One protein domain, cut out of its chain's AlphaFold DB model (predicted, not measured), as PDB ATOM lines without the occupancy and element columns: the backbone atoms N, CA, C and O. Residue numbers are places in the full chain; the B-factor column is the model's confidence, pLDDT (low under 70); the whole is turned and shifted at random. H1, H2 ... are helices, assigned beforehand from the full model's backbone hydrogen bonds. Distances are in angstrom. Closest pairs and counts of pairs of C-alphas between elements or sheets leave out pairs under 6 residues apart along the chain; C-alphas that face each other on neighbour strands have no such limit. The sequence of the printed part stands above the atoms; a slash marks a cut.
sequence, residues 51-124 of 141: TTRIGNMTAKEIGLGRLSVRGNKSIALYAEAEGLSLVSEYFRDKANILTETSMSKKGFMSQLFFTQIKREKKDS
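This is residues 51 to 124 of the 141 residues of an uncharacterized protein of marine sediment metagenome (UniProt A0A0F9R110). A helical hairpin, H2 and H3, makes one end of a long model, and residues 111 to 124 of H4 stick out as an arm at the other; small H1 sits on the loop before the hairpin. The printed part has 74 residues with four named helices, H1 to H4, and no named strand: all helix. It is only just extended, close to loose, with a radius of gyration of the C-alphas of 17.2 A, and spans 58 by 26 by 18 A.

H1 is residues 59 to 62, from C-alpha (10.295, -3.621, -28.540). H2, residues 69 to 81, is 18.6 A long; H3, residues 85 to 100, 22.2 A; H4, residues 108 to 124, 24.7 A, ending at C-alpha (-21.971, -5.707, -9.336).

H2 and H3 touch, closest at the C-alphas of Ala 76 and Ser 88, 4.0 A, a hairpin at a shallow tilt of 17 degrees, opposite ways. H1 and H3 are only just apart, at 8.5 A. H4 touches no helix. In H2, H3 and H4 every O i to N i+4 pair is within hydrogen-bond range; H1 is too short for one.

The C-alphas of Glu 82 and Ser 124, the farthest apart, are 58.7 A apart. The printed part has no cut and no long link. Residues 121 to 124 have pLDDT under 70.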
ATOM      1  N   THR A  51       3.171  10.279 -23.905       78.56
ATOM      2  CA  THR A  51       2.494   8.981 -23.914       78.56
ATOM      3  C   THR A  51       3.460   7.801 -23.978       78.56
ATOM      4  O   THR A  51       3.013   6.658 -23.875       78.56
ATOM      5  N   THR A  52       4.779   8.021 -24.076       75.75
ATOM      6  CA  THR A  52       5.765   6.931 -24.228       75.75
ATOM      7  C   THR A  52       5.812   5.974 -23.035       75.75
ATOM      8  O   THR A  52       6.201   4.814 -23.176       75.75
ATOM      9  N   ARG A  53       5.353   6.425 -21.862       75.00
ATOM     10  CA  ARG A  53       5.280   5.629 -20.626       75.00
ATOM     11  C   ARG A  53       4.066   4.696 -20.557       75.00
ATOM     12  O   ARG A  53       4.088   3.720 -19.815       75.00
ATOM     13  N   ILE A  54       3.002   4.995 -21.306       75.44
ATOM     14  CA  ILE A  54       1.682   4.344 -21.160       75.44
ATOM     15  C   ILE A  54       1.213   3.710 -22.476       75.44
ATOM     16  O   ILE A  54       0.444   2.748 -22.466       75.44
ATOM     17  N   GLY A  55       1.684   4.228 -23.611       77.38
ATOM     18  CA  GLY A  55       1.341   3.744 -24.942       77.38
ATOM     19  C   GLY A  55       1.760   2.294 -25.155       77.38
ATOM     20  O   GLY A  55       2.687   1.801 -24.526       77.38
ATOM     21  N   ASN A  56       1.085   1.587 -26.057       81.81
ATOM     22  CA  ASN A  56       1.441   0.213 -26.401       81.81
ATOM     23  C   ASN A  56       2.625   0.192 -27.379       81.81
ATOM     24  O   ASN A  56       2.435   0.014 -28.581       81.81
ATOM     25  N   MET A  57       3.835   0.399 -26.863       81.06
ATOM     26  CA  MET A  57       5.039   0.445 -27.690       81.06
ATOM     27  C   MET A  57       5.613  -0.957 -27.919       81.06
ATOM     28  O   MET A  57       5.662  -1.815 -27.026       81.06
ATOM     29  N   THR A  58       6.079  -1.196 -29.140       80.44
ATOM     30  CA  THR A  58       6.783  -2.422 -29.517       80.44
ATOM     31  C   THR A  58       8.245  -2.377 -29.071       80.44
ATOM     32  O   THR A  58       8.837  -1.319 -28.868       80.44
ATOM     33  N   ALA A  59       8.888  -3.545 -28.953       77.94
ATOM     34  CA  ALA A  59      10.295  -3.621 -28.540       77.94
ATOM     35  C   ALA A  59      11.259  -2.880 -29.490       77.94
ATOM     36  O   ALA A  59      12.345  -2.487 -29.072       77.94
ATOM     37  N   LYS A  60      10.865  -2.682 -30.757       80.50
ATOM     38  CA  LYS A  60      11.630  -1.887 -31.725       80.50
ATOM     39  C   LYS A  60      11.534  -0.387 -31.437       80.50
ATOM     40  O   LYS A  60      12.536   0.300 -31.569       80.50
ATOM     41  N   GLU A  61      10.365   0.093 -31.019       71.62
ATOM     42  CA  GLU A  61      10.112   1.509 -30.713       71.62
ATOM     43  C   GLU A  61      10.684   1.922 -29.351       71.62
ATOM     44  O   GLU A  61      11.195   3.026 -29.215       71.62
ATOM     45  N   ILE A  62      10.650   1.027 -28.356       76.12
ATOM     46  CA  ILE A  62      11.273   1.252 -27.034       76.12
ATOM     47  C   ILE A  62      12.807   1.225 -27.135       76.12
ATOM     48  O   ILE A  62      13.514   1.886 -26.376       76.12
ATOM     49  N   GLY A  63      13.328   0.443 -28.083       74.12
ATOM     50  CA  GLY A  63      14.743   0.127 -28.178       74.12
ATOM     51  C   GLY A  63      15.175  -0.946 -27.173       74.12
ATOM     52  O   GLY A  63      14.540  -1.207 -26.150       74.12
ATOM     53  N   LEU A  64      16.289  -1.608 -27.481       73.31
ATOM     54  CA  LEU A  64      16.921  -2.583 -26.595       73.31
ATOM     55  C   LEU A  64      18.057  -1.891 -25.843       73.31
ATOM     56  O   LEU A  64      19.089  -1.554 -26.426       73.31
ATOM     57  N   GLY A  65      17.871  -1.681 -24.540       75.69
ATOM     58  CA  GLY A  65      18.941  -1.203 -23.673       75.69
ATOM     59  C   GLY A  65      20.113  -2.185 -23.689       75.69
ATOM     60  O   GLY A  65      19.952  -3.342 -23.310       75.69
ATOM     61  N   ARG A  66      21.298  -1.728 -24.115       82.56
ATOM     62  CA  ARG A  66      22.535  -2.534 -24.061       82.56
ATOM     63  C   ARG A  66      22.928  -2.898 -22.629       82.56
ATOM     64  O   ARG A  66      23.524  -3.942 -22.399       82.56
ATOM     65  N   LEU A  67      22.591  -2.029 -21.681       87.31
ATOM     66  CA  LEU A  67      22.841  -2.207 -20.258       87.31
ATOM     67  C   LEU A  67      21.519  -2.400 -19.524       87.31
ATOM     68  O   LEU A  67      20.535  -1.710 -19.796       87.31
ATOM     69  N   SER A  68      21.511  -3.317 -18.557       90.31
ATOM     70  CA  SER A  68      20.365  -3.506 -17.670       90.31
ATOM     71  C   SER A  68      20.157  -2.282 -16.770       90.31
ATOM     72  O   SER A  68      21.082  -1.501 -16.533       90.31
ATOM     73  N   VAL A  69      18.954  -2.125 -16.208       90.69
ATOM     74  CA  VAL A  69      18.665  -1.069 -15.215       90.69
ATOM     75  C   VAL A  69      19.666  -1.128 -14.056       90.69
ATOM     76  O   VAL A  69      20.182  -0.099 -13.627       90.69
ATOM     77  N   ARG A  70      19.999  -2.340 -13.588       92.56
ATOM     78  CA  ARG A  70      21.011  -2.549 -12.545       92.56
ATOM     79  C   ARG A  70      22.396  -2.095 -13.008       92.56
ATOM     80  O   ARG A  70      23.053  -1.383 -12.263       92.56
ATOM     81  N   GLY A  71      22.805  -2.457 -14.225       94.44
ATOM     82  CA  GLY A  71      24.099  -2.059 -14.784       94.44
ATOM     83  C   GLY A  71      24.264  -0.541 -14.855       94.44
ATOM     84  O   GLY A  71      25.259  -0.015 -14.372       94.44
ATOM     85  N   ASN A  72      23.251   0.170 -15.358       95.12
ATOM     86  CA  ASN A  72      23.266   1.635 -15.388       95.12
ATOM     87  C   ASN A  72      23.359   2.237 -13.974       95.12
ATOM     88  O   ASN A  72      24.174   3.123 -13.743       95.12
ATOM     89  N   LYS A  73      22.600   1.720 -12.997       95.50
ATOM     90  CA  LYS A  73      22.674   2.195 -11.602       95.50
ATOM     91  C   LYS A  73      24.036   1.934 -10.954       95.50
ATOM     92  O   LYS A  73      24.523   2.783 -10.217       95.50
ATOM     93  N   SER A  74      24.655   0.788 -11.233       96.56
ATOM     94  CA  SER A  74      25.994   0.462 -10.736       96.56
ATOM     95  C   SER A  74      27.060   1.399 -11.304       96.56
ATOM     96  O   SER A  74      27.891   1.887 -10.547       96.56
ATOM     97  N   ILE A  75      27.002   1.705 -12.605       96.06
ATOM     98  CA  ILE A  75      27.915   2.672 -13.230       96.06
ATOM     99  C   ILE A  75      27.668   4.076 -12.676       96.06
ATOM    100  O   ILE A  75      28.624   4.789 -12.394       96.06
ATOM    101  N   ALA A  76      26.408   4.464 -12.468       96.62
ATOM    102  CA  ALA A  76      26.085   5.759 -11.887       96.62
ATOM    103  C   ALA A  76      26.668   5.934 -10.478       96.62
ATOM    104  O   ALA A  76      27.216   6.989 -10.171       96.62
ATOM    105  N   LEU A  77      26.572   4.899  -9.640       97.12
ATOM    106  CA  LEU A  77      27.122   4.908  -8.283       97.12
ATOM    107  C   LEU A  77      28.656   4.928  -8.288       97.12
ATOM    108  O   LEU A  77      29.265   5.631  -7.490       97.12
ATOM    109  N   TYR A  78      29.282   4.205  -9.220       97.69
ATOM    110  CA  TYR A  78      30.727   4.278  -9.421       97.69
ATOM    111  C   TYR A  78      31.166   5.683  -9.860       97.69
ATOM    112  O   TYR A  78      32.059   6.269  -9.262       97.69
ATOM    113  N   ALA A  79      30.497   6.262 -10.860       96.94
ATOM    114  CA  ALA A  79      30.792   7.607 -11.348       96.94
ATOM    115  C   ALA A  79      30.602   8.675 -10.258       96.94
ATOM    116  O   ALA A  79      31.370   9.627 -10.191       96.94
ATOM    117  N   GLU A  80      29.611   8.504  -9.383       96.19
ATOM    118  CA  GLU A  80      29.394   9.370  -8.221       96.19
ATOM    119  C   GLU A  80      30.553   9.286  -7.219       96.19
ATOM    120  O   GLU A  80      31.027  10.321  -6.757       96.19
ATOM    121  N   ALA A  81      31.050   8.077  -6.936       97.12
ATOM    122  CA  ALA A  81      32.201   7.867  -6.056       97.12
ATOM    123  C   ALA A  81      33.501   8.483  -6.613       97.12
ATOM    124  O   ALA A  81      34.309   8.998  -5.847       97.12
ATOM    125  N   GLU A  82      33.664   8.490  -7.937       97.44
ATOM    126  CA  GLU A  82      34.791   9.120  -8.644       97.44
ATOM    127  C   GLU A  82      34.633  10.647  -8.818       97.44
ATOM    128  O   GLU A  82      35.467  11.300  -9.442       97.44
ATOM    129  N   GLY A  83      33.548  11.245  -8.310       97.00
ATOM    130  CA  GLY A  83      33.281  12.683  -8.443       97.00
ATOM    131  C   GLY A  83      32.810  13.120  -9.837       97.00
ATOM    132  O   GLY A  83      32.754  14.313 -10.133       97.00
ATOM    133  N   LEU A  84      32.429  12.178 -10.701       96.88
ATOM    134  CA  LEU A  84      31.919  12.421 -12.052       96.88
ATOM    135  C   LEU A  84      30.390  12.593 -12.034       96.88
ATOM    136  O   LEU A  84      29.638  11.735 -12.508       96.88
ATOM    137  N   SER A  85      29.918  13.724 -11.505       95.75
ATOM    138  CA  SER A  85      28.484  14.010 -11.318       95.75
ATOM    139  C   SER A  85      27.661  13.932 -12.610       95.75
ATOM    140  O   SER A  85      26.632  13.262 -12.635       95.75
ATOM    141  N   LEU A  86      28.150  14.525 -13.705       96.88
ATOM    142  CA  LEU A  86      27.474  14.503 -15.012       96.88
ATOM    143  C   LEU A  86      27.301  13.081 -15.560       96.88
ATOM    144  O   LEU A  86      26.272  12.739 -16.140       96.88
ATOM    145  N   VAL A  87      28.319  12.238 -15.375       95.44
ATOM    146  CA  VAL A  87      28.279  10.844 -15.829       95.44
ATOM    147  C   VAL A  87      27.305  10.047 -14.965       95.44
ATOM    148  O   VAL A  87      26.519   9.258 -15.490       95.44
ATOM    149  N   SER A  88      27.307  10.282 -13.652       96.56
ATOM    150  CA  SER A  88      26.356   9.660 -12.732       96.56
ATOM    151  C   SER A  88      24.905   9.984 -13.094       96.56
ATOM    152  O   SER A  88      24.081   9.073 -13.216       96.56
ATOM    153  N   GLU A  89      24.606  11.262 -13.335       97.12
ATOM    154  CA  GLU A  89      23.275  11.735 -13.722       97.12
ATOM    155  C   GLU A  89      22.824  11.113 -15.047       97.12
ATOM    156  O   GLU A  89      21.757  10.504 -15.106       97.12
ATOM    157  N   TYR A  90      23.693  11.109 -16.063       96.50
ATOM    158  CA  TYR A  90      23.409  10.462 -17.344       96.50
ATOM    159  C   TYR A  90      22.987   8.993 -17.185       96.50
ATOM    160  O   TYR A  90      21.992   8.547 -17.764       96.50
ATOM    161  N   PHE A  91      23.728   8.211 -16.395       95.88
ATOM    162  CA  PHE A  91      23.408   6.797 -16.195       95.88
ATOM    163  C   PHE A  91      22.171   6.582 -15.308       95.88
ATOM    164  O   PHE A  91      21.435   5.612 -15.525       95.88
ATOM    165  N   ARG A  92      21.882   7.486 -14.361       95.00
ATOM    166  CA  ARG A  92      20.609   7.489 -13.616       95.00
ATOM    167  C   ARG A  92      19.431   7.735 -14.551       95.00
ATOM    168  O   ARG A  92      18.481   6.952 -14.529       95.00
ATOM    169  N   ASP A  93      19.531   8.719 -15.431       94.44
ATOM    170  CA  ASP A  93      18.476   9.038 -16.391       94.44
ATOM    171  C   ASP A  93      18.237   7.891 -17.368       94.44
ATOM    172  O   ASP A  93      17.094   7.508 -17.623       94.44
ATOM    173  N   LYS A  94      19.301   7.239 -17.849       91.69
ATOM    174  CA  LYS A  94      19.168   6.025 -18.667       91.69
ATOM    175  C   LYS A  94      18.451   4.895 -17.929       91.69
ATOM    176  O   LYS A  94      17.611   4.216 -18.525       91.69
ATOM    177  N   ALA A  95      18.753   4.683 -16.648       92.00
ATOM    178  CA  ALA A  95      18.060   3.688 -15.834       92.00
ATOM    179  C   ALA A  95      16.575   4.041 -15.637       92.00
ATOM    180  O   ALA A  95      15.725   3.145 -15.674       92.00
ATOM    181  N   ASN A  96      16.268   5.328 -15.461       90.19
ATOM    182  CA  ASN A  96      14.906   5.831 -15.312       90.19
ATOM    183  C   ASN A  96      14.107   5.635 -16.600       90.19
ATOM    184  O   ASN A  96      13.069   4.985 -16.554       90.19
ATOM    185  N   ILE A  97      14.638   6.041 -17.755       88.88
ATOM    186  CA  ILE A  97      13.992   5.851 -19.066       88.88
ATOM    187  C   ILE A  97      13.663   4.373 -19.310       88.88
ATOM    188  O   ILE A  97      12.546   4.038 -19.705       88.88
ATOM    189  N   LEU A  98      14.603   3.460 -19.036       87.44
ATOM    190  CA  LEU A  98      14.365   2.019 -19.192       87.44
ATOM    191  C   LEU A  98      13.271   1.495 -18.255       87.44
ATOM    192  O   LEU A  98      12.525   0.586 -18.616       87.44
ATOM    193  N   THR A  99      13.176   2.045 -17.046       86.31
ATOM    194  CA  THR A  99      12.160   1.639 -16.070       86.31
ATOM    195  C   THR A  99      10.792   2.208 -16.445       86.31
ATOM    196  O   THR A  99       9.800   1.485 -16.420       86.31
ATOM    197  N   GLU A 100      10.730   3.467 -16.859       83.38
ATOM    198  CA  GLU A 100       9.496   4.150 -17.255       83.38
ATOM    199  C   GLU A 100       8.885   3.537 -18.520       83.38
ATOM    200  O   GLU A 100       7.688   3.265 -18.568       83.38
ATOM    201  N   THR A 101       9.715   3.214 -19.512       82.38
ATOM    202  CA  THR A 101       9.275   2.539 -20.748       82.38
ATOM    203  C   THR A 101       8.968   1.052 -20.549       82.38
ATOM    204  O   THR A 101       8.353   0.416 -21.403       82.38
ATOM    205  N   SER A 102       9.325   0.455 -19.407       79.25
ATOM    206  CA  SER A 102       8.956  -0.940 -19.132       79.25
ATOM    207  C   SER A 102       7.441  -1.128 -18.974       79.25
ATOM    208  O   SER A 102       6.925  -2.198 -19.299       79.25
ATOM    209  N   MET A 103       6.725  -0.079 -18.546       73.88
ATOM    210  CA  MET A 103       5.268  -0.094 -18.364       73.88
ATOM    211  C   MET A 103       4.488   0.066 -19.679       73.88
ATOM    212  O   MET A 103       3.333  -0.359 -19.762       73.88
ATOM    213  N   SER A 104       5.122   0.626 -20.714       80.00
ATOM    214  CA  SER A 104       4.525   0.832 -22.040       80.00
ATOM    215  C   SER A 104       4.559  -0.438 -22.900       80.00
ATOM    216  O   SER A 104       3.725  -0.657 -23.784       80.00
ATOM    217  N   LYS A 105       5.465  -1.370 -22.590       78.25
ATOM    218  CA  LYS A 105       5.557  -2.654 -23.288       78.25
ATOM    219  C   LYS A 105       4.223  -3.411 -23.227       78.25
ATOM    220  O   LYS A 105       3.756  -3.789 -22.154       78.25
ATOM    221  N   LYS A 106       3.644  -3.699 -24.401       77.19
ATOM    222  CA  LYS A 106       2.344  -4.385 -24.574       77.19
ATOM    223  C   LYS A 106       1.127  -3.630 -24.009       77.19
ATOM    224  O   LYS A 106       0.071  -4.242 -23.848       77.19
ATOM    225  N   GLY A 107       1.255  -2.340 -23.683       74.00
ATOM    226  CA  GLY A 107       0.166  -1.571 -23.073       74.00
ATOM    227  C   GLY A 107      -0.300  -2.188 -21.752       74.00
ATOM    228  O   GLY A 107      -1.501  -2.278 -21.493       74.00
ATOM    229  N   PHE A 108       0.648  -2.679 -20.946       79.94
ATOM    230  CA  PHE A 108       0.379  -3.404 -19.702       79.94
ATOM    231  C   PHE A 108      -0.542  -2.620 -18.756       79.94
ATOM    232  O   PHE A 108      -1.477  -3.191 -18.196       79.94
ATOM    233  N   MET A 109      -0.350  -1.300 -18.650       77.44
ATOM    234  CA  MET A 109      -1.231  -0.435 -17.860       77.44
ATOM    235  C   MET A 109      -2.678  -0.478 -18.353       77.44
ATOM    236  O   MET A 109      -3.577  -0.768 -17.567       77.44
ATOM    237  N   SER A 110      -2.920  -0.288 -19.652       77.88
ATOM    238  CA  SER A 110      -4.264  -0.368 -20.242       77.88
ATOM    239  C   SER A 110      -4.925  -1.728 -19.992       77.88
ATOM    240  O   SER A 110      -6.114  -1.796 -19.687       77.88
ATOM    241  N   GLN A 111      -4.158  -2.824 -20.042       79.62
ATOM    242  CA  GLN A 111      -4.671  -4.158 -19.713       79.62
ATOM    243  C   GLN A 111      -5.120  -4.266 -18.250       79.62
ATOM    244  O   GLN A 111      -6.208  -4.786 -17.990       79.62
ATOM    245  N   LEU A 112      -4.327  -3.754 -17.301       81.06
ATOM    246  CA  LEU A 112      -4.699  -3.744 -15.883       81.06
ATOM    247  C   LEU A 112      -6.023  -3.006 -15.660       81.06
ATOM    248  O   LEU A 112      -6.905  -3.547 -14.990       81.06
ATOM    249  N   PHE A 113      -6.216  -1.853 -16.302       78.25
ATOM    250  CA  PHE A 113      -7.478  -1.113 -16.227       78.25
ATOM    251  C   PHE A 113      -8.674  -1.930 -16.703       78.25
ATOM    252  O   PHE A 113      -9.662  -2.064 -15.980       78.25
ATOM    253  N   PHE A 114      -8.584  -2.545 -17.885       78.44
ATOM    254  CA  PHE A 114      -9.679  -3.374 -18.390       78.44
ATOM    255  C   PHE A 114      -9.988  -4.553 -17.464       78.44
ATOM    256  O   PHE A 114     -11.154  -4.915 -17.299       78.44
ATOM    257  N   THR A 115      -8.974  -5.156 -16.837       82.31
ATOM    258  CA  THR A 115      -9.208  -6.239 -15.872       82.31
ATOM    259  C   THR A 115      -9.893  -5.755 -14.595       82.31
ATOM    260  O   THR A 115     -10.765  -6.462 -14.094       82.31
ATOM    261  N   GLN A 116      -9.562  -4.561 -14.096       79.06
ATOM    262  CA  GLN A 116     -10.217  -3.968 -12.926       79.06
ATOM    263  C   GLN A 116     -11.676  -3.616 -13.218       79.06
ATOM    264  O   GLN A 116     -12.550  -4.081 -12.493       79.06
ATOM    265  N   ILE A 117     -11.956  -2.943 -14.340       77.38
ATOM    266  CA  ILE A 117     -13.334  -2.634 -14.766       77.38
ATOM    267  C   ILE A 117     -14.158  -3.922 -14.902       77.38
ATOM    268  O   ILE A 117     -15.304  -3.991 -14.461       77.38
ATOM    269  N   LYS A 118     -13.584  -4.981 -15.490       73.69
ATOM    270  CA  LYS A 118     -14.261  -6.283 -15.603       73.69
ATOM    271  C   LYS A 118     -14.538  -6.926 -14.242       73.69
ATOM    272  O   LYS A 118     -15.575  -7.569 -14.099       73.69
ATOM    273  N   ARG A 119     -13.634  -6.791 -13.266       73.06
ATOM    274  CA  ARG A 119     -13.846  -7.296 -11.899       73.06
ATOM    275  C   ARG A 119     -14.958  -6.527 -11.196       73.06
ATOM    276  O   ARG A 119     -15.892  -7.159 -10.722       73.06
ATOM    277  N   GLU A 120     -14.918  -5.199 -11.237       71.12
ATOM    278  CA  GLU A 120     -15.946  -4.345 -10.631       71.12
ATOM    279  C   GLU A 120     -17.338  -4.622 -11.220       71.12
ATOM    280  O   GLU A 120     -18.290  -4.831 -10.471       71.12
ATOM    281  N   LYS A 121     -17.450  -4.762 -12.550       66.19
ATOM    282  CA  LYS A 121     -18.711  -5.145 -13.217       66.19
ATOM    283  C   LYS A 121     -19.179  -6.570 -12.888       66.19
ATOM    284  O   LYS A 121     -20.373  -6.858 -12.915       66.19
ATOM    285  N   LYS A 122     -18.257  -7.500 -12.621       66.75
ATOM    286  CA  LYS A 122     -18.610  -8.882 -12.253       66.75
ATOM    287  C   LYS A 122     -19.134  -8.961 -10.821       66.75
ATOM    288  O   LYS A 122     -20.048  -9.742 -10.564       66.75
ATOM    289  N   ASP A 123     -18.580  -8.163  -9.915       57.97
ATOM    290  CA  ASP A 123     -19.044  -8.104  -8.531       57.97
ATOM    291  C   ASP A 123     -20.375  -7.346  -8.406       57.97
ATOM    292  O   ASP A 123     -21.210  -7.744  -7.597       57.97
ATOM    293  N   SER A 124     -20.654  -6.364  -9.275       55.19
ATOM    294  CA  SER A 124     -21.971  -5.707  -9.336       55.19
ATOM    295  C   SER A 124     -23.089  -6.604  -9.890       55.19
ATOM    296  O   SER A 124     -24.246  -6.434  -9.519       55.19
TER     297      SER A 124